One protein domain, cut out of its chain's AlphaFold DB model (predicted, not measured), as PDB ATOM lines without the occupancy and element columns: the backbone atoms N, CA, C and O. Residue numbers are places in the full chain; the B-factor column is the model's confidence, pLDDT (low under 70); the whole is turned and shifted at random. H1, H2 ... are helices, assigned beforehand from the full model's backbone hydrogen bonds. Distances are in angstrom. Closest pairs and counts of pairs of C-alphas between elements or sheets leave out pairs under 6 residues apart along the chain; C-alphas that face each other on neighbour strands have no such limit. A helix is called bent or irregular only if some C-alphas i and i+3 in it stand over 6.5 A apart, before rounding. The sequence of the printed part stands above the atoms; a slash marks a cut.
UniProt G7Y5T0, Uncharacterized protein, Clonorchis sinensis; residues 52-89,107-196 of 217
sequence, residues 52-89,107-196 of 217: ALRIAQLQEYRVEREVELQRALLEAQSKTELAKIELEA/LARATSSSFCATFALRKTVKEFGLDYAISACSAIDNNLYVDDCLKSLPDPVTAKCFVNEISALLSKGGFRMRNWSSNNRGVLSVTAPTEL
ATOM      1  N   ALA A  52      -8.148 -43.345  31.951       87.75
ATOM      2  CA  ALA A  52      -8.684 -42.556  30.843       87.75
ATOM      3  C   ALA A  52      -7.964 -42.869  29.521       87.75
ATOM      4  O   ALA A  52      -8.620 -43.124  28.514       87.75
ATOM      5  N   LEU A  53      -6.627 -42.961  29.542       88.06
ATOM      6  CA  LEU A  53      -5.833 -43.357  28.377       88.06
ATOM      7  C   LEU A  53      -6.215 -44.759  27.878       88.06
ATOM      8  O   LEU A  53      -6.393 -44.966  26.682       88.06
ATOM      9  N   ARG A  54      -6.378 -45.724  28.793       91.44
ATOM     10  CA  ARG A  54      -6.769 -47.092  28.433       91.44
ATOM     11  C   ARG A  54      -8.170 -47.145  27.828       91.44
ATOM     12  O   ARG A  54      -8.384 -47.902  26.889       91.44
ATOM     13  N   ILE A  55      -9.107 -46.352  28.345       86.19
ATOM     14  CA  ILE A  55     -10.462 -46.251  27.794       86.19
ATOM     15  C   ILE A  55     -10.420 -45.659  26.382       86.19
ATOM     16  O   ILE A  55     -11.031 -46.234  25.486       86.19
ATOM     17  N   ALA A  56      -9.662 -44.581  26.164       83.00
ATOM     18  CA  ALA A  56      -9.512 -43.968  24.844       83.00
ATOM     19  C   ALA A  56      -8.919 -44.952  23.819       83.00
ATOM     20  O   ALA A  56      -9.490 -45.137  22.748       83.00
ATOM     21  N   GLN A  57      -7.857 -45.674  24.190       88.81
ATOM     22  CA  GLN A  57      -7.254 -46.718  23.348       88.81
ATOM     23  C   GLN A  57      -8.240 -47.841  23.008       88.81
ATOM     24  O   GLN A  57      -8.275 -48.330  21.884       88.81
ATOM     25  N   LEU A  58      -9.048 -48.271  23.979       88.62
ATOM     26  CA  LEU A  58     -10.060 -49.300  23.742       88.62
ATOM     27  C   LEU A  58     -11.192 -48.793  22.843       88.62
ATOM     28  O   LEU A  58     -11.756 -49.581  22.092       88.62
ATOM     29  N   GLN A  59     -11.541 -47.510  22.912       82.00
ATOM     30  CA  GLN A  59     -12.531 -46.913  22.018       82.00
ATOM     31  C   GLN A  59     -12.012 -46.797  20.586       82.00
ATOM     32  O   GLN A  59     -12.741 -47.151  19.666       82.00
ATOM     33  N   GLU A  60     -10.766 -46.363  20.407       78.50
ATOM     34  CA  GLU A  60     -10.100 -46.318  19.102       78.50
ATOM     35  C   GLU A  60     -10.034 -47.718  18.484       78.50
ATOM     36  O   GLU A  60     -10.564 -47.938  17.400       78.50
ATOM     37  N   TYR A  61      -9.559 -48.702  19.251       81.25
ATOM     38  CA  TYR A  61      -9.501 -50.095  18.808       81.25
ATOM     39  C   TYR A  61     -10.875 -50.688  18.467       81.25
ATOM     40  O   TYR A  61     -11.013 -51.469  17.527       81.25
ATOM     41  N   ARG A  62     -11.918 -50.340  19.234       85.44
ATOM     42  CA  ARG A  62     -13.295 -50.757  18.926       85.44
ATOM     43  C   ARG A  62     -13.755 -50.195  17.588       85.44
ATOM     44  O   ARG A  62     -14.344 -50.935  16.814       85.44
ATOM     45  N   VAL A  63     -13.485 -48.918  17.330       77.06
ATOM     46  CA  VAL A  63     -13.844 -48.263  16.068       77.06
ATOM     47  C   VAL A  63     -13.081 -48.878  14.898       77.06
ATOM     48  O   VAL A  63     -13.698 -49.198  13.888       77.06
ATOM     49  N   GLU A  64     -11.773 -49.101  15.041       78.56
ATOM     50  CA  GLU A  64     -10.953 -49.756  14.015       78.56
ATOM     51  C   GLU A  64     -11.482 -51.154  13.683       78.56
ATOM     52  O   GLU A  64     -11.725 -51.460  12.515       78.56
ATOM     53  N   ARG A  65     -11.767 -51.974  14.705       79.38
ATOM     54  CA  ARG A  65     -12.358 -53.304  14.500       79.38
ATOM     55  C   ARG A  65     -13.719 -53.258  13.820       79.38
ATOM     56  O   ARG A  65     -14.014 -54.135  13.017       79.38
ATOM     57  N   GLU A  66     -14.563 -52.292  14.163       75.62
ATOM     58  CA  GLU A  66     -15.886 -52.147  13.551       75.62
ATOM     59  C   GLU A  66     -15.756 -51.871  12.044       75.62
ATOM     60  O   GLU A  66     -16.420 -52.516  11.234       75.62
ATOM     61  N   VAL A  67     -14.829 -50.985  11.661       79.12
ATOM     62  CA  VAL A  67     -14.533 -50.671  10.254       79.12
ATOM     63  C   VAL A  67     -13.957 -51.886   9.520       79.12
ATOM     64  O   VAL A  67     -14.378 -52.189   8.403       79.12
ATOM     65  N   GLU A  68     -13.027 -52.616  10.139       83.06
ATOM     66  CA  GLU A  68     -12.463 -53.846   9.568       83.06
ATOM     67  C   GLU A  68     -13.530 -54.924   9.352       83.06
ATOM     68  O   GLU A  68     -13.594 -55.520   8.274       83.06
ATOM     69  N   LEU A  69     -14.398 -55.146  10.344       83.56
ATOM     70  CA  LEU A  69     -15.498 -56.108  10.255       83.56
ATOM     71  C   LEU A  69     -16.443 -55.772   9.106       83.56
ATOM     72  O   LEU A  69     -16.858 -56.661   8.368       83.56
ATOM     73  N   GLN A  70     -16.756 -54.496   8.909       79.31
ATOM     74  CA  GLN A  70     -17.629 -54.071   7.819       79.31
ATOM     75  C   GLN A  70     -16.978 -54.208   6.448       79.31
ATOM     76  O   GLN A  70     -17.638 -54.634   5.501       79.31
ATOM     77  N   ARG A  71     -15.679 -53.909   6.338       82.69
ATOM     78  CA  ARG A  71     -14.916 -54.158   5.110       82.69
ATOM     79  C   ARG A  71     -14.923 -55.646   4.760       82.69
ATOM     80  O   ARG A  71     -15.158 -55.996   3.607       82.69
ATOM     81  N   ALA A  72     -14.719 -56.505   5.758       78.69
ATOM     82  CA  ALA A  72     -14.745 -57.952   5.589       78.69
ATOM     83  C   ALA A  72     -16.140 -58.473   5.210       78.69
ATOM     84  O   ALA A  72     -16.247 -59.331   4.339       78.69
ATOM     85  N   LEU A  73     -17.211 -57.942   5.814       83.00
ATOM     86  CA  LEU A  73     -18.589 -58.289   5.448       83.00
ATOM     87  C   LEU A  73     -18.909 -57.907   4.001       83.00
ATOM     88  O   LEU A  73     -19.488 -58.714   3.280       83.00
ATOM     89  N   LEU A  74     -18.499 -56.714   3.562       78.44
ATOM     90  CA  LEU A  74     -18.673 -56.279   2.175       78.44
ATOM     91  C   LEU A  74     -17.911 -57.194   1.204       78.44
ATOM     92  O   LEU A  74     -18.448 -57.598   0.175       78.44
ATOM     93  N   GLU A  75     -16.670 -57.551   1.539       80.81
ATOM     94  CA  GLU A  75     -15.858 -58.464   0.733       80.81
ATOM     95  C   GLU A  75     -16.475 -59.870   0.672       80.81
ATOM     96  O   GLU A  75     -16.504 -60.487  -0.392       80.81
ATOM     97  N   ALA A  76     -17.017 -60.365   1.788       75.75
ATOM     98  CA  ALA A  76     -17.725 -61.639   1.838       75.75
ATOM     99  C   ALA A  76     -18.992 -61.615   0.971       75.75
ATOM    100  O   ALA A  76     -19.194 -62.540   0.190       75.75
ATOM    101  N   GLN A  77     -19.791 -60.545   1.040       76.50
ATOM    102  CA  GLN A  77     -20.973 -60.379   0.188       76.50
ATOM    103  C   GLN A  77     -20.610 -60.303  -1.299       76.50
ATOM    104  O   GLN A  77     -21.258 -60.937  -2.128       76.50
ATOM    105  N   SER A  78     -19.539 -59.589  -1.652       73.25
ATOM    106  CA  SER A  78     -19.057 -59.554  -3.036       73.25
ATOM    107  C   SER A  78     -18.642 -60.942  -3.528       73.25
ATOM    108  O   SER A  78     -18.924 -61.285  -4.671       73.25
ATOM    109  N   LYS A  79     -17.988 -61.751  -2.683       75.50
ATOM    110  CA  LYS A  79     -17.585 -63.122  -3.029       75.50
ATOM    111  C   LYS A  79     -18.784 -64.056  -3.191       75.50
ATOM    112  O   LYS A  79     -18.768 -64.891  -4.088       75.50
ATOM    113  N   THR A  80     -19.819 -63.916  -2.362       72.75
ATOM    114  CA  THR A  80     -21.036 -64.736  -2.480       72.75
ATOM    115  C   THR A  80     -21.841 -64.396  -3.727       72.75
ATOM    116  O   THR A  80     -22.338 -65.309  -4.375       72.75
ATOM    117  N   GLU A  81     -21.941 -63.116  -4.094       73.44
ATOM    118  CA  GLU A  81     -22.622 -62.708  -5.329       73.44
ATOM    119  C   GLU A  81     -21.870 -63.203  -6.574       73.44
ATOM    120  O   GLU A  81     -22.498 -63.710  -7.497       73.44
ATOM    121  N   LEU A  82     -20.531 -63.155  -6.582       67.19
ATOM    122  CA  LEU A  82     -19.732 -63.727  -7.676       67.19
ATOM    123  C   LEU A  82     -19.938 -65.240  -7.814       67.19
ATOM    124  O   LEU A  82     -20.166 -65.716  -8.919       67.19
ATOM    125  N   ALA A  83     -19.927 -65.978  -6.702       70.38
ATOM    126  CA  ALA A  83     -20.185 -67.417  -6.716       70.38
ATOM    127  C   ALA A  83     -21.617 -67.755  -7.170       70.38
ATOM    128  O   ALA A  83     -21.851 -68.805  -7.760       70.38
ATOM    129  N   LYS A  84     -22.582 -66.868  -6.900       74.12
ATOM    130  CA  LYS A  84     -23.968 -67.023  -7.346       74.12
ATOM    131  C   LYS A  84     -24.104 -66.817  -8.856       74.12
ATOM    132  O   LYS A  84     -24.745 -67.626  -9.507       74.12
ATOM    133  N   ILE A  85     -23.431 -65.805  -9.406       62.47
ATOM    134  CA  ILE A  85     -23.352 -65.581 -10.858       62.47
ATOM    135  C   ILE A  85     -22.648 -66.759 -11.549       62.47
ATOM    136  O   ILE A  85     -23.086 -67.199 -12.603       62.47
ATOM    137  N   GLU A  86     -21.581 -67.297 -10.953       65.25
ATOM    138  CA  GLU A  86     -20.836 -68.438 -11.506       65.25
ATOM    139  C   GLU A  86     -21.663 -69.736 -11.510       65.25
ATOM    140  O   GLU A  86     -21.527 -70.543 -12.422       65.25
ATOM    141  N   LEU A  87     -22.572 -69.911 -10.544       63.22
ATOM    142  CA  LEU A  87     -23.546 -71.011 -10.543       63.22
ATOM    143  C   LEU A  87     -24.695 -70.804 -11.544       63.22
ATOM    144  O   LEU A  87     -25.189 -71.784 -12.091       63.22
ATOM    145  N   GLU A  88     -25.121 -69.562 -11.781       59.16
ATOM    146  CA  GLU A  88     -26.185 -69.228 -12.742       59.16
ATOM    147  C   GLU A  88     -25.686 -69.282 -14.205       59.16
ATOM    148  O   GLU A  88     -26.451 -69.616 -15.104       59.16
ATOM    149  N   ALA A  89     -24.389 -69.052 -14.452       58.66
ATOM    150  CA  ALA A  89     -23.781 -69.083 -15.789       58.66
ATOM    151  C   ALA A  89     -23.653 -70.489 -16.416       58.66
ATOM    152  O   ALA A  89     -23.412 -70.594 -17.616       58.66
ATOM    153  N   LEU A 107     -24.045 -50.480  -6.020       52.09
ATOM    154  CA  LEU A 107     -24.623 -50.852  -4.726       52.09
ATOM    155  C   LEU A 107     -23.563 -50.927  -3.615       52.09
ATOM    156  O   LEU A 107     -23.756 -50.332  -2.559       52.09
ATOM    157  N   ALA A 108     -22.403 -51.547  -3.856       48.78
ATOM    158  CA  ALA A 108     -21.331 -51.640  -2.854       48.78
ATOM    159  C   ALA A 108     -20.750 -50.265  -2.443       48.78
ATOM    160  O   ALA A 108     -20.442 -50.020  -1.269       48.78
ATOM    161  N   ARG A 109     -20.650 -49.332  -3.400       48.66
ATOM    162  CA  ARG A 109     -20.236 -47.940  -3.156       48.66
ATOM    163  C   ARG A 109     -21.272 -47.162  -2.336       48.66
ATOM    164  O   ARG A 109     -20.896 -46.347  -1.500       48.66
ATOM    165  N   ALA A 110     -22.562 -47.424  -2.542       52.44
ATOM    166  CA  ALA A 110     -23.638 -46.768  -1.800       52.44
ATOM    167  C   ALA A 110     -23.722 -47.249  -0.338       52.44
ATOM    168  O   ALA A 110     -23.853 -46.429   0.570       52.44
ATOM    169  N   THR A 111     -23.574 -48.556  -0.094       52.62
ATOM    170  CA  THR A 111     -23.693 -49.142   1.256       52.62
ATOM    171  C   THR A 111     -22.527 -48.764   2.175       52.62
ATOM    172  O   THR A 111     -22.729 -48.513   3.360       52.62
ATOM    173  N   SER A 112     -21.304 -48.669   1.642       58.66
ATOM    174  CA  SER A 112     -20.136 -48.201   2.410       58.66
ATOM    175  C   SER A 112     -20.175 -46.688   2.671       58.66
ATOM    176  O   SER A 112     -19.801 -46.232   3.754       58.66
ATOM    177  N   SER A 113     -20.691 -45.905   1.718       69.38
ATOM    178  CA  SER A 113     -20.782 -44.443   1.818       69.38
ATOM    179  C   SER A 113     -21.683 -43.968   2.963       69.38
ATOM    180  O   SER A 113     -21.307 -43.044   3.684       69.38
ATOM    181  N   SER A 114     -22.847 -44.594   3.170       73.56
ATOM    182  CA  SER A 114     -23.797 -44.183   4.219       73.56
ATOM    183  C   SER A 114     -23.274 -44.456   5.632       73.56
ATOM    184  O   SER A 114     -23.455 -43.642   6.544       73.56
ATOM    185  N   PHE A 115     -22.548 -45.563   5.820       75.44
ATOM    186  CA  PHE A 115     -21.894 -45.854   7.092       75.44
ATOM    187  C   PHE A 115     -20.755 -44.871   7.380       75.44
ATOM    188  O   PHE A 115     -20.685 -44.322   8.481       75.44
ATOM    189  N   CYS A 116     -19.894 -44.594   6.393       82.25
ATOM    190  CA  CYS A 116     -18.826 -43.604   6.534       82.25
ATOM    191  C   CYS A 116     -19.380 -42.207   6.854       82.25
ATOM    192  O   CYS A 116     -18.837 -41.525   7.725       82.25
ATOM    193  N   ALA A 117     -20.480 -41.803   6.209       83.56
ATOM    194  CA  ALA A 117     -21.167 -40.548   6.504       83.56
ATOM    195  C   ALA A 117     -21.689 -40.519   7.948       83.56
ATOM    196  O   ALA A 117     -21.377 -39.594   8.697       83.56
ATOM    197  N   THR A 118     -22.387 -41.570   8.384       85.06
ATOM    198  CA  THR A 118     -22.895 -41.683   9.763       85.06
ATOM    199  C   THR A 118     -21.762 -41.657  10.792       85.06
ATOM    200  O   THR A 118     -21.858 -40.991  11.823       85.06
ATOM    201  N   PHE A 119     -20.656 -42.353  10.518       85.69
ATOM    202  CA  PHE A 119     -19.475 -42.348  11.376       85.69
ATOM    203  C   PHE A 119     -18.870 -40.946  11.503       85.69
ATOM    204  O   PHE A 119     -18.579 -40.498  12.614       85.69
ATOM    205  N   ALA A 120     -18.712 -40.240  10.384       89.44
ATOM    206  CA  ALA A 120     -18.176 -38.888  10.372       89.44
ATOM    207  C   ALA A 120     -19.097 -37.904  11.116       89.44
ATOM    208  O   ALA A 120     -18.609 -37.138  11.946       89.44
ATOM    209  N   LEU A 121     -20.419 -38.004  10.934       90.62
ATOM    210  CA  LEU A 121     -21.410 -37.213  11.676       90.62
ATOM    211  C   LEU A 121     -21.314 -37.453  13.189       90.62
ATOM    212  O   LEU A 121     -21.242 -36.507  13.973       90.62
ATOM    213  N   ARG A 122     -21.228 -38.716  13.621       90.56
ATOM    214  CA  ARG A 122     -21.040 -39.064  15.041       90.56
ATOM    215  C   ARG A 122     -19.719 -38.550  15.599       90.56
ATOM    216  O   ARG A 122     -19.651 -38.152  16.761       90.56
ATOM    217  N   LYS A 123     -18.657 -38.556  14.794       90.44
ATOM    218  CA  LYS A 123     -17.366 -37.986  15.182       90.44
ATOM    219  C   LYS A 123     -17.465 -36.469  15.370       90.44
ATOM    220  O   LYS A 123     -16.999 -35.977  16.391       90.44
ATOM    221  N   THR A 124     -18.160 -35.759  14.479       91.50
ATOM    222  CA  THR A 124     -18.451 -34.322  14.627       91.50
ATOM    223  C   THR A 124     -19.167 -34.021  15.944       91.50
ATOM    224  O   THR A 124     -18.779 -33.094  16.650       91.50
ATOM    225  N   VAL A 125     -20.160 -34.829  16.334       92.75
ATOM    226  CA  VAL A 125     -20.848 -34.665  17.630       92.75
ATOM    227  C   VAL A 125     -19.901 -34.872  18.807       92.75
ATOM    228  O   VAL A 125     -19.963 -34.130  19.780       92.75
ATOM    229  N   LYS A 126     -19.002 -35.856  18.740       90.25
ATOM    230  CA  LYS A 126     -18.026 -36.088  19.814       90.25
ATOM    231  C   LYS A 126     -17.031 -34.939  19.965       90.25
ATOM    232  O   LYS A 126     -16.624 -34.654  21.085       90.25
ATOM    233  N   GLU A 127     -16.629 -34.316  18.860       90.44
ATOM    234  CA  GLU A 127     -15.628 -33.244  18.853       90.44
ATOM    235  C   GLU A 127     -16.223 -31.875  19.206       90.44
ATOM    236  O   GLU A 127     -15.616 -31.136  19.977       90.44
ATOM    237  N   PHE A 128     -17.409 -31.547  18.686       91.56
ATOM    238  CA  PHE A 128     -18.006 -30.211  18.822       91.56
ATOM    239  C   PHE A 128     -19.278 -30.181  19.672       91.56
ATOM    240  O   PHE A 128     -19.727 -29.110  20.060       91.56
ATOM    241  N   GLY A 129     -19.881 -31.328  19.988       88.69
ATOM    242  CA  GLY A 129     -21.219 -31.402  20.584       88.69
ATOM    243  C   GLY A 129     -21.345 -30.899  22.022       88.69
ATOM    244  O   GLY A 129     -22.467 -30.794  22.505       88.69
ATOM    245  N   LEU A 130     -20.241 -30.579  22.711       89.81
ATOM    246  CA  LEU A 130     -20.282 -29.961  24.045       89.81
ATOM    247  C   LEU A 130     -20.804 -28.517  24.011       89.81
ATOM    248  O   LEU A 130     -21.386 -28.066  24.995       89.81
ATOM    249  N   ASP A 131     -20.633 -27.826  22.882       90.50
ATOM    250  CA  ASP A 131     -21.042 -26.427  22.705       90.50
ATOM    251  C   ASP A 131     -22.498 -26.282  22.222       90.50
ATOM    252  O   ASP A 131     -22.992 -25.165  22.069       90.50
ATOM    253  N   TYR A 132     -23.185 -27.401  21.967       92.19
ATOM    254  CA  TYR A 132     -24.519 -27.441  21.363       92.19
ATOM    255  C   TYR A 132     -25.534 -28.168  22.247       92.19
ATOM    256  O   TYR A 132     -25.202 -28.940  23.149       92.19
ATOM    257  N   ALA A 133     -26.814 -27.941  21.968       90.38
ATOM    258  CA  ALA A 133     -27.913 -28.556  22.685       90.38
ATOM    259  C   ALA A 133     -27.901 -30.087  22.555       90.38
ATOM    260  O   ALA A 133     -27.779 -30.660  21.470       90.38
ATOM    261  N   ILE A 134     -28.178 -30.764  23.674       91.12
ATOM    262  CA  ILE A 134     -28.292 -32.232  23.750       91.12
ATOM    263  C   ILE A 134     -29.316 -32.766  22.733       91.12
ATOM    264  O   ILE A 134     -29.152 -33.856  22.184       91.12
ATOM    265  N   SER A 135     -30.370 -32.000  22.444       90.12
ATOM    266  CA  SER A 135     -31.380 -32.359  21.444       90.12
ATOM    267  C   SER A 135     -30.808 -32.452  20.024       90.12
ATOM    268  O   SER A 135     -31.185 -33.365  19.295       90.12
ATOM    269  N   ALA A 136     -29.884 -31.562  19.643       90.31
ATOM    270  CA  ALA A 136     -29.209 -31.589  18.345       90.31
ATOM    271  C   ALA A 136     -28.228 -32.766  18.258       90.31
ATOM    272  O   ALA A 136     -28.258 -33.525  17.290       90.31
ATOM    273  N   CYS A 137     -27.436 -32.982  19.309       92.19
ATOM    274  CA  CYS A 137     -26.492 -34.097  19.390       92.19
ATOM    275  C   CYS A 137     -27.205 -35.459  19.340       92.19
ATOM    276  O   CYS A 137     -26.847 -36.326  18.548       92.19
ATOM    277  N   SER A 138     -28.270 -35.630  20.128       92.31
ATOM    278  CA  SER A 138     -29.047 -36.880  20.167       92.31
ATOM    279  C   SER A 138     -29.800 -37.176  18.869       92.31
ATOM    280  O   SER A 138     -30.062 -38.346  18.586       92.31
ATOM    281  N   ALA A 139     -30.124 -36.160  18.065       91.12
ATOM    282  CA  ALA A 139     -30.763 -36.366  16.770       91.12
ATOM    283  C   ALA A 139     -29.828 -37.055  15.765       91.12
ATOM    284  O   ALA A 139     -30.276 -37.890  14.986       91.12
ATOM    285  N   ILE A 140     -28.525 -36.779  15.817       90.19
ATOM    286  CA  ILE A 140     -27.556 -37.449  14.938       90.19
ATOM    287  C   ILE A 140     -27.451 -38.943  15.281       90.19
ATOM    288  O   ILE A 140     -27.295 -39.777  14.395       90.19
ATOM    289  N   ASP A 141     -27.612 -39.311  16.550       87.88
ATOM    290  CA  ASP A 141     -27.544 -40.716  16.951       87.88
ATOM    291  C   ASP A 141     -28.840 -41.496  16.720       87.88
ATOM    292  O   ASP A 141     -28.771 -42.678  16.382       87.88
ATOM    293  N   ASN A 142     -29.999 -40.854  16.902       88.50
ATOM    294  CA  ASN A 142     -31.290 -41.549  16.991       88.50
ATOM    295  C   ASN A 142     -32.282 -41.197  15.876       88.50
ATOM    296  O   ASN A 142     -33.318 -41.847  15.759       88.50
ATOM    297  N   ASN A 143     -32.020 -40.150  15.096       89.19
ATOM    298  CA  ASN A 143     -32.982 -39.592  14.144       89.19
ATOM    299  C   ASN A 143     -32.456 -39.537  12.706       89.19
ATOM    300  O   ASN A 143     -33.175 -39.040  11.841       89.19
ATOM    301  N   LEU A 144     -31.251 -40.053  12.445       86.06
ATOM    302  CA  LEU A 144     -30.702 -40.208  11.101       86.06
ATOM    303  C   LEU A 144     -31.010 -41.594  10.522       86.06
ATOM    304  O   LEU A 144     -30.723 -42.616  11.145       86.06
ATOM    305  N   TYR A 145     -31.536 -41.619   9.299       82.25
ATOM    306  CA  TYR A 145     -31.635 -42.802   8.453       82.25
ATOM    307  C   TYR A 145     -30.833 -42.570   7.175       82.25
ATOM    308  O   TYR A 145     -31.273 -41.828   6.300       82.25
ATOM    309  N   VAL A 146     -29.666 -43.215   7.069       78.31
ATOM    310  CA  VAL A 146     -28.697 -43.037   5.972       78.31
ATOM    311  C   VAL A 146     -28.269 -41.568   5.841       78.31
ATOM    312  O   VAL A 146     -27.285 -41.179   6.461       78.31
ATOM    313  N   ASP A 147     -29.034 -40.762   5.104       81.06
ATOM    314  CA  ASP A 147     -28.788 -39.339   4.851       81.06
ATOM    315  C   ASP A 147     -29.925 -38.422   5.363       81.06
ATOM    316  O   ASP A 147     -29.762 -37.200   5.402       81.06
ATOM    317  N   ASP A 148     -31.066 -38.983   5.783       85.38
ATOM    318  CA  ASP A 148     -32.257 -38.227   6.175       85.38
ATOM    319  C   ASP A 148     -32.379 -38.091   7.698       85.38
ATOM    320  O   ASP A 148     -32.374 -39.080   8.428       85.38
ATOM    321  N   CYS A 149     -32.554 -36.861   8.194       89.19
ATOM    322  CA  CYS A 149     -32.814 -36.587   9.610       89.19
ATOM    323  C   CYS A 149     -34.301 -36.315   9.853       89.19
ATOM    324  O   CYS A 149     -34.822 -35.286   9.417       89.19
ATOM    325  N   LEU A 150     -34.968 -37.171  10.630       90.69
ATOM    326  CA  LEU A 150     -36.369 -36.992  11.010       90.69
ATOM    327  C   LEU A 150     -36.521 -36.837  12.526       90.69
ATOM    328  O   LEU A 150     -36.459 -37.809  13.278       90.69
ATOM    329  N   LYS A 151     -36.782 -35.606  12.979       90.81
ATOM    330  CA  LYS A 151     -37.000 -35.289  14.395       90.81
ATOM    331  C   LYS A 151     -38.339 -34.587  14.615       90.81
ATOM    332  O   LYS A 151     -38.561 -33.487  14.118       90.81
ATOM    333  N   SER A 152     -39.186 -35.187  15.448       90.38
ATOM    334  CA  SER A 152     -40.405 -34.549  15.960       90.38
ATOM    335  C   SER A 152     -40.108 -33.740  17.225       90.38
ATOM    336  O   SER A 152     -39.353 -34.191  18.099       90.38
ATOM    337  N   LEU A 153     -40.700 -32.549  17.323       90.38
ATOM    338  CA  LEU A 153     -40.559 -31.614  18.443       90.38
ATOM    339  C   LEU A 153     -41.939 -31.042  18.818       90.38
ATOM    340  O   LEU A 153     -42.769 -30.879  17.924       90.38
ATOM    341  N   PRO A 154     -42.196 -30.760  20.109       89.19
ATOM    342  CA  PRO A 154     -43.524 -30.365  20.587       89.19
ATOM    343  C   PRO A 154     -43.899 -28.931  20.200       89.19
ATOM    344  O   PRO A 154     -45.057 -28.659  19.897       89.19
ATOM    345  N   ASP A 155     -42.914 -28.030  20.161       90.25
ATOM    346  CA  ASP A 155     -43.138 -26.596  20.005       90.25
ATOM    347  C   ASP A 155     -42.400 -26.021  18.795       90.25
ATOM    348  O   ASP A 155     -41.235 -26.363  18.547       90.25
ATOM    349  N   PRO A 156     -43.015 -25.067  18.071       90.31
ATOM    350  CA  PRO A 156     -42.384 -24.435  16.920       90.31
ATOM    351  C   PRO A 156     -41.161 -23.602  17.312       90.31
ATOM    352  O   PRO A 156     -40.223 -23.506  16.529       90.31
ATOM    353  N   VAL A 157     -41.134 -23.014  18.513       91.69
ATOM    354  CA  VAL A 157     -39.972 -22.256  19.010       91.69
ATOM    355  C   VAL A 157     -38.777 -23.189  19.198       91.69
ATOM    356  O   VAL A 157     -37.707 -22.939  18.647       91.69
ATOM    357  N   THR A 158     -38.985 -24.317  19.880       92.19
ATOM    358  CA  THR A 158     -37.968 -25.358  20.069       92.19
ATOM    359  C   THR A 158     -37.484 -25.919  18.734       92.19
ATOM    360  O   THR A 158     -36.289 -26.142  18.563       92.19
ATOM    361  N   ALA A 159     -38.383 -26.090  17.761       92.06
ATOM    362  CA  ALA A 159     -38.024 -26.529  16.416       92.06
ATOM    363  C   ALA A 159     -37.134 -25.525  15.671       92.06
ATOM    364  O   ALA A 159     -36.154 -25.934  15.058       92.06
ATOM    365  N   LYS A 160     -37.411 -24.218  15.765       92.44
ATOM    366  CA  LYS A 160     -36.531 -23.185  15.190       92.44
ATOM    367  C   LYS A 160     -35.134 -23.221  15.808       92.44
ATOM    368  O   LYS A 160     -34.150 -23.201  15.075       92.44
ATOM    369  N   CYS A 161     -35.051 -23.300  17.139       92.94
ATOM    370  CA  CYS A 161     -33.767 -23.406  17.834       92.94
ATOM    371  C   CYS A 161     -33.013 -24.664  17.396       92.94
ATOM    372  O   CYS A 161     -31.848 -24.576  17.028       92.94
ATOM    373  N   PHE A 162     -33.700 -25.808  17.342       93.69
ATOM    374  CA  PHE A 162     -33.124 -27.072  16.894       93.69
ATOM    375  C   PHE A 162     -32.551 -26.994  15.474       93.69
ATOM    376  O   PHE A 162     -31.427 -27.436  15.266       93.69
ATOM    377  N   VAL A 163     -33.282 -26.412  14.515       92.62
ATOM    378  CA  VAL A 163     -32.812 -26.252  13.125       92.62
ATOM    379  C   VAL A 163     -31.515 -25.442  13.075       92.62
ATOM    380  O   VAL A 163     -30.581 -25.832  12.375       92.62
ATOM    381  N   ASN A 164     -31.427 -24.352  13.837       92.94
ATOM    382  CA  ASN A 164     -30.220 -23.525  13.896       92.94
ATOM    383  C   ASN A 164     -29.046 -24.266  14.545       92.94
ATOM    384  O   ASN A 164     -27.945 -24.273  13.999       92.94
ATOM    385  N   GLU A 165     -29.295 -24.915  15.681       93.88
ATOM    386  CA  GLU A 165     -28.309 -25.681  16.450       93.88
ATOM    387  C   GLU A 165     -27.705 -26.815  15.621       93.88
ATOM    388  O   GLU A 165     -26.488 -26.885  15.456       93.88
ATOM    389  N   ILE A 166     -28.549 -27.670  15.033       93.56
ATOM    390  CA  ILE A 166     -28.078 -28.817  14.252       93.56
ATOM    391  C   ILE A 166     -27.369 -28.369  12.971       93.56
ATOM    392  O   ILE A 166     -26.343 -28.939  12.610       93.56
ATOM    393  N   SER A 167     -27.850 -27.307  12.314       92.69
ATOM    394  CA  SER A 167     -27.192 -26.761  11.122       92.69
ATOM    395  C   SER A 167     -25.813 -26.202  11.453       92.69
ATOM    396  O   SER A 167     -24.861 -26.439  10.710       92.69
ATOM    397  N   ALA A 168     -25.684 -25.489  12.573       93.38
ATOM    398  CA  ALA A 168     -24.413 -24.939  13.026       93.38
ATOM    399  C   ALA A 168     -23.427 -26.045  13.439       93.38
ATOM    400  O   ALA A 168     -22.275 -26.014  13.004       93.38
ATOM    401  N   LEU A 169     -23.885 -27.046  14.198       93.94
ATOM    402  CA  LEU A 169     -23.089 -28.211  14.598       93.94
ATOM    403  C   LEU A 169     -22.555 -28.974  13.381       93.94
ATOM    404  O   LEU A 169     -21.367 -29.272  13.289       93.94
ATOM    405  N   LEU A 170     -23.421 -29.254  12.410       92.06
ATOM    406  CA  LEU A 170     -23.035 -29.971  11.200       92.06
ATOM    407  C   LEU A 170     -22.120 -29.141  10.299       92.06
ATOM    408  O   LEU A 170     -21.162 -29.685   9.750       92.06
ATOM    409  N   SER A 171     -22.330 -27.824  10.234       92.75
ATOM    410  CA  SER A 171     -21.444 -26.916   9.497       92.75
ATOM    411  C   SER A 171     -20.020 -26.913  10.060       92.75
ATOM    412  O   SER A 171     -19.069 -26.816   9.287       92.75
ATOM    413  N   LYS A 172     -19.840 -27.087  11.381       91.94
ATOM    414  CA  LYS A 172     -18.507 -27.268  11.992       91.94
ATOM    415  C   LYS A 172     -17.812 -28.542  11.517       91.94
ATOM    416  O   LYS A 172     -16.604 -28.527  11.312       91.94
ATOM    417  N   GLY A 173     -18.576 -29.609  11.292       89.06
ATOM    418  CA  GLY A 173     -18.085 -30.858  10.704       89.06
ATOM    419  C   GLY A 173     -17.933 -30.839   9.181       89.06
ATOM    420  O   GLY A 173     -17.564 -31.860   8.611       89.06
ATOM    421  N   GLY A 174     -18.233 -29.721   8.509       90.81
ATOM    422  CA  GLY A 174     -18.212 -29.623   7.045       90.81
ATOM    423  C   GLY A 174     -19.449 -30.206   6.350       90.81
ATOM    424  O   GLY A 174     -19.467 -30.342   5.127       90.81
ATOM    425  N   PHE A 175     -20.497 -30.533   7.106       90.69
ATOM    426  CA  PHE A 175     -21.758 -31.047   6.584       90.69
ATOM    427  C   PHE A 175     -22.770 -29.925   6.376       90.69
ATOM    428  O   PHE A 175     -22.807 -28.937   7.108       90.69
ATOM    429  N   ARG A 176     -23.647 -30.100   5.383       89.44
ATOM    430  CA  ARG A 176     -24.727 -29.155   5.097       89.44
ATOM    431  C   ARG A 176     -26.045 -29.891   4.914       89.44
ATOM    432  O   ARG A 176     -26.196 -30.650   3.957       89.44
ATOM    433  N   MET A 177     -27.001 -29.617   5.797       86.62
ATOM    434  CA  MET A 177     -28.376 -30.097   5.654       86.62
ATOM    435  C   MET A 177     -29.098 -29.350   4.529       86.62
ATOM    436  O   MET A 177     -28.918 -28.146   4.339       86.62
ATOM    437  N   ARG A 178     -29.904 -30.080   3.757       87.06
ATOM    438  CA  ARG A 178     -30.700 -29.562   2.638       87.06
ATOM    439  C   ARG A 178     -32.087 -30.197   2.664       87.06
ATOM    440  O   ARG A 178     -32.311 -31.156   3.392       87.06
ATOM    441  N   ASN A 179     -32.984 -29.699   1.817       86.88
ATOM    442  CA  ASN A 179     -34.352 -30.198   1.663       86.88
ATOM    443  C   ASN A 179     -35.157 -30.150   2.970       86.88
ATOM    444  O   ASN A 179     -35.879 -31.082   3.325       86.88
ATOM    445  N   TRP A 180     -35.060 -29.028   3.682       88.44
ATOM    446  CA  TRP A 180     -35.837 -28.813   4.895       88.44
ATOM    447  C   TRP A 180     -37.339 -28.841   4.600       88.44
ATOM    448  O   TRP A 180     -37.830 -28.222   3.646       88.44
ATOM    449  N   SER A 181     -38.073 -29.559   5.449       88.00
ATOM    450  CA  SER A 181     -39.530 -29.646   5.418       88.00
ATOM    451  C   SER A 181     -40.090 -29.680   6.842       88.00
ATOM    452  O   SER A 181     -39.467 -30.206   7.760       88.00
ATOM    453  N   SER A 182     -41.246 -29.053   7.046       87.62
ATOM    454  CA  SER A 182     -41.919 -28.966   8.340       87.62
ATOM    455  C   SER A 182     -43.402 -28.692   8.120       87.62
ATOM    456  O   SER A 182     -43.791 -28.069   7.130       87.62
ATOM    457  N   ASN A 183     -44.230 -29.130   9.065       87.19
ATOM    458  CA  ASN A 183     -45.652 -28.799   9.124       87.19
ATOM    459  C   ASN A 183     -45.910 -27.353   9.592       87.19
ATOM    460  O   ASN A 183     -47.035 -26.870   9.478       87.19
ATOM    461  N   ASN A 184     -44.895 -26.651  10.107       84.94
ATOM    462  CA  ASN A 184     -45.022 -25.290  10.607       84.94
ATOM    463  C   ASN A 184     -44.220 -24.298   9.748       84.94
ATOM    464  O   ASN A 184     -42.992 -24.353   9.670       84.94
ATOM    465  N   ARG A 185     -44.915 -23.323   9.152       82.06
ATOM    466  CA  ARG A 185     -44.290 -22.287   8.307       82.06
ATOM    467  C   ARG A 185     -43.291 -21.410   9.051       82.06
ATOM    468  O   ARG A 185     -42.297 -20.998   8.467       82.06
ATOM    469  N   GLY A 186     -43.533 -21.146  10.332       84.75
ATOM    470  CA  GLY A 186     -42.617 -20.371  11.156       84.75
ATOM    471  C   GLY A 186     -41.272 -21.066  11.358       84.75
ATOM    472  O   GLY A 186     -40.285 -20.383  11.608       84.75
ATOM    473  N   VAL A 187     -41.215 -22.397  11.265       86.00
ATOM    474  CA  VAL A 187     -39.953 -23.154  11.312       86.00
ATOM    475  C   VAL A 187     -39.225 -23.042   9.974       86.00
ATOM    476  O   VAL A 187     -38.035 -22.755   9.948       86.00
ATOM    477  N   LEU A 188     -39.959 -23.158   8.863       85.19
ATOM    478  CA  LEU A 188     -39.408 -23.029   7.508       85.19
ATOM    479  C   LEU A 188     -38.841 -21.636   7.212       85.19
ATOM    480  O   LEU A 188     -37.915 -21.518   6.420       85.19
ATOM    481  N   SER A 189     -39.369 -20.584   7.848       84.38
ATOM    482  CA  SER A 189     -38.894 -19.210   7.643       84.38
ATOM    483  C   SER A 189     -37.484 -18.951   8.185       84.38
ATOM    484  O   SER A 189     -36.908 -17.913   7.882       84.38
ATOM    485  N   VAL A 190     -36.958 -19.834   9.038       86.38
ATOM    486  CA  VAL A 190     -35.601 -19.713   9.601       86.38
ATOM    487  C   VAL A 190     -34.545 -20.234   8.621       86.38
ATOM    488  O   VAL A 190     -33.390 -19.826   8.665       86.38
ATOM    489  N   THR A 191     -34.950 -21.106   7.704       85.06
ATOM    490  CA  THR A 191     -34.077 -21.729   6.717       85.06
ATOM    491  C   THR A 191     -34.001 -20.888   5.441       85.06
ATOM    492  O   THR A 191     -34.993 -20.301   5.004       85.06
ATOM    493  N   ALA A 192     -32.835 -20.860   4.787       81.44
ATOM    494  CA  ALA A 192     -32.690 -20.199   3.494       81.44
ATOM    495  C   ALA A 192     -33.596 -20.854   2.424       81.44
ATOM    496  O   ALA A 192     -33.646 -22.084   2.341       81.44
ATOM    497  N   PRO A 193     -34.242 -20.081   1.525       76.31
ATOM    498  CA  PRO A 193     -35.128 -20.638   0.497       76.31
ATOM    499  C   PRO A 193     -34.460 -21.687  -0.399       76.31
ATOM    500  O   PRO A 193     -35.109 -22.622  -0.858       76.31
ATOM    501  N   THR A 194     -33.151 -21.570  -0.632       77.06
ATOM    502  CA  THR A 194     -32.365 -22.518  -1.437       77.06
ATOM    503  C   THR A 194     -32.234 -23.897  -0.790       77.06
ATOM    504  O   THR A 194     -32.071 -24.886  -1.503       77.06
ATOM    505  N   GLU A 195     -32.356 -23.981   0.534       80.69
ATOM    506  CA  GLU A 195     -32.240 -25.215   1.316       80.69
ATOM    507  C   GLU A 195     -33.599 -25.862   1.612       80.69
ATOM    508  O   GLU A 195     -33.643 -26.974   2.133       80.69
ATOM    509  N   LEU A 196     -34.705 -25.208   1.249       79.38
ATOM    510  CA  LEU A 196     -36.047 -25.775   1.346       79.38
ATOM    511  C   LEU A 196     -36.299 -26.804   0.238       79.38
ATOM    512  O   LEU A 196     -35.824 -26.667  -0.894       79.38
TER     513      LEU A 196
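What this domain is: This is residues 52 to 89 and 107 to 196 of the 217 residues of an uncharacterized protein of Clonorchis sinensis (UniProt G7Y5T0). What is the main picture? One long helix, H1, lies loosely beside a second, H2, running the opposite way, and residues 121 to 129 of H2 pack into a small head where H3 and H4 cross, with the short H5 on H4. Residues 52 to 62 of H1 stick out, and so do residues 79 to 89, of which 79 to 88 belong to H1. What is it made of, and how large is it? The printed part has 128 residues, with five named helices in the order H1 H2 H3 H4 H5, no named strand, and the class all helix. It is loose, with a radius of gyration of the C-alphas of 19.0 A, and flat, spanning 58 by 46 by 24 A.

Where its parts are: Where do the first two helices run? H1, residues 52 to 88, is 54.0 A long and begins at C-alpha 52, (-8.684, -42.556, 30.843). H2, residues 107 to 131, is 36.9 A long, with a kink of 37 degrees near residue 125, and is irregular: C-alphas 127 and 130 are 7.7 A apart. Which helices follow? H3 is residues 134 to 142, H4 is residues 156 to 172, 24.5 A long, and H5 is residues 185 to 188, ending at C-alpha 188, (-39.408, -23.029, 7.508).

How they stand to each other: How does H1 stand to H2? They are close but not clearly touching, the closest C-alphas, of Leu 74 and Ala 108, being 7.3 A apart, at a shallow tilt of 14 degrees, opposite ways. H1 is apart from H3, H4 and H5. What does H2 touch? With residues 121 to 129 alone it touches H3, closest at the C-alphas of Val 125 and Cys 137, 5.9 A, in a helical hairpin at a shallow tilt of 19 degrees. The same residues touch residues 169 to 172 of H4, closest at the C-alphas of Phe 128 and Leu 169, 6.9 A, about perpendicular at 75 degrees. What else touches H4, the hub? H3 does, with the C-alphas of Ala 136 and Ile 166 closest at 5.1 A, only just about perpendicular at 71 degrees, and H5 does, with those of Lys 160 and Val 187 closest at 5.2 A. How do the backbones run? Every O i to N i+4 pair is within hydrogen-bond range in H1 and H4, against 18 of 21 in H2 and 3 of 5 in H3, while H5 is too short for such a pair.

The domain as a whole: Where is the cut? Residues 90 to 106 are not printed, and C-alphas 89 and 107 are 21.3 A apart across it. Which links are long? Those from H3 to H4 and from H4 to H5 are long; residues 144 to 145 pair antiparallel with 148 to 149. Where is confidence low? The model's pLDDT is under 70 at residue 82, residues 85 to 89 and residues 107 to 113.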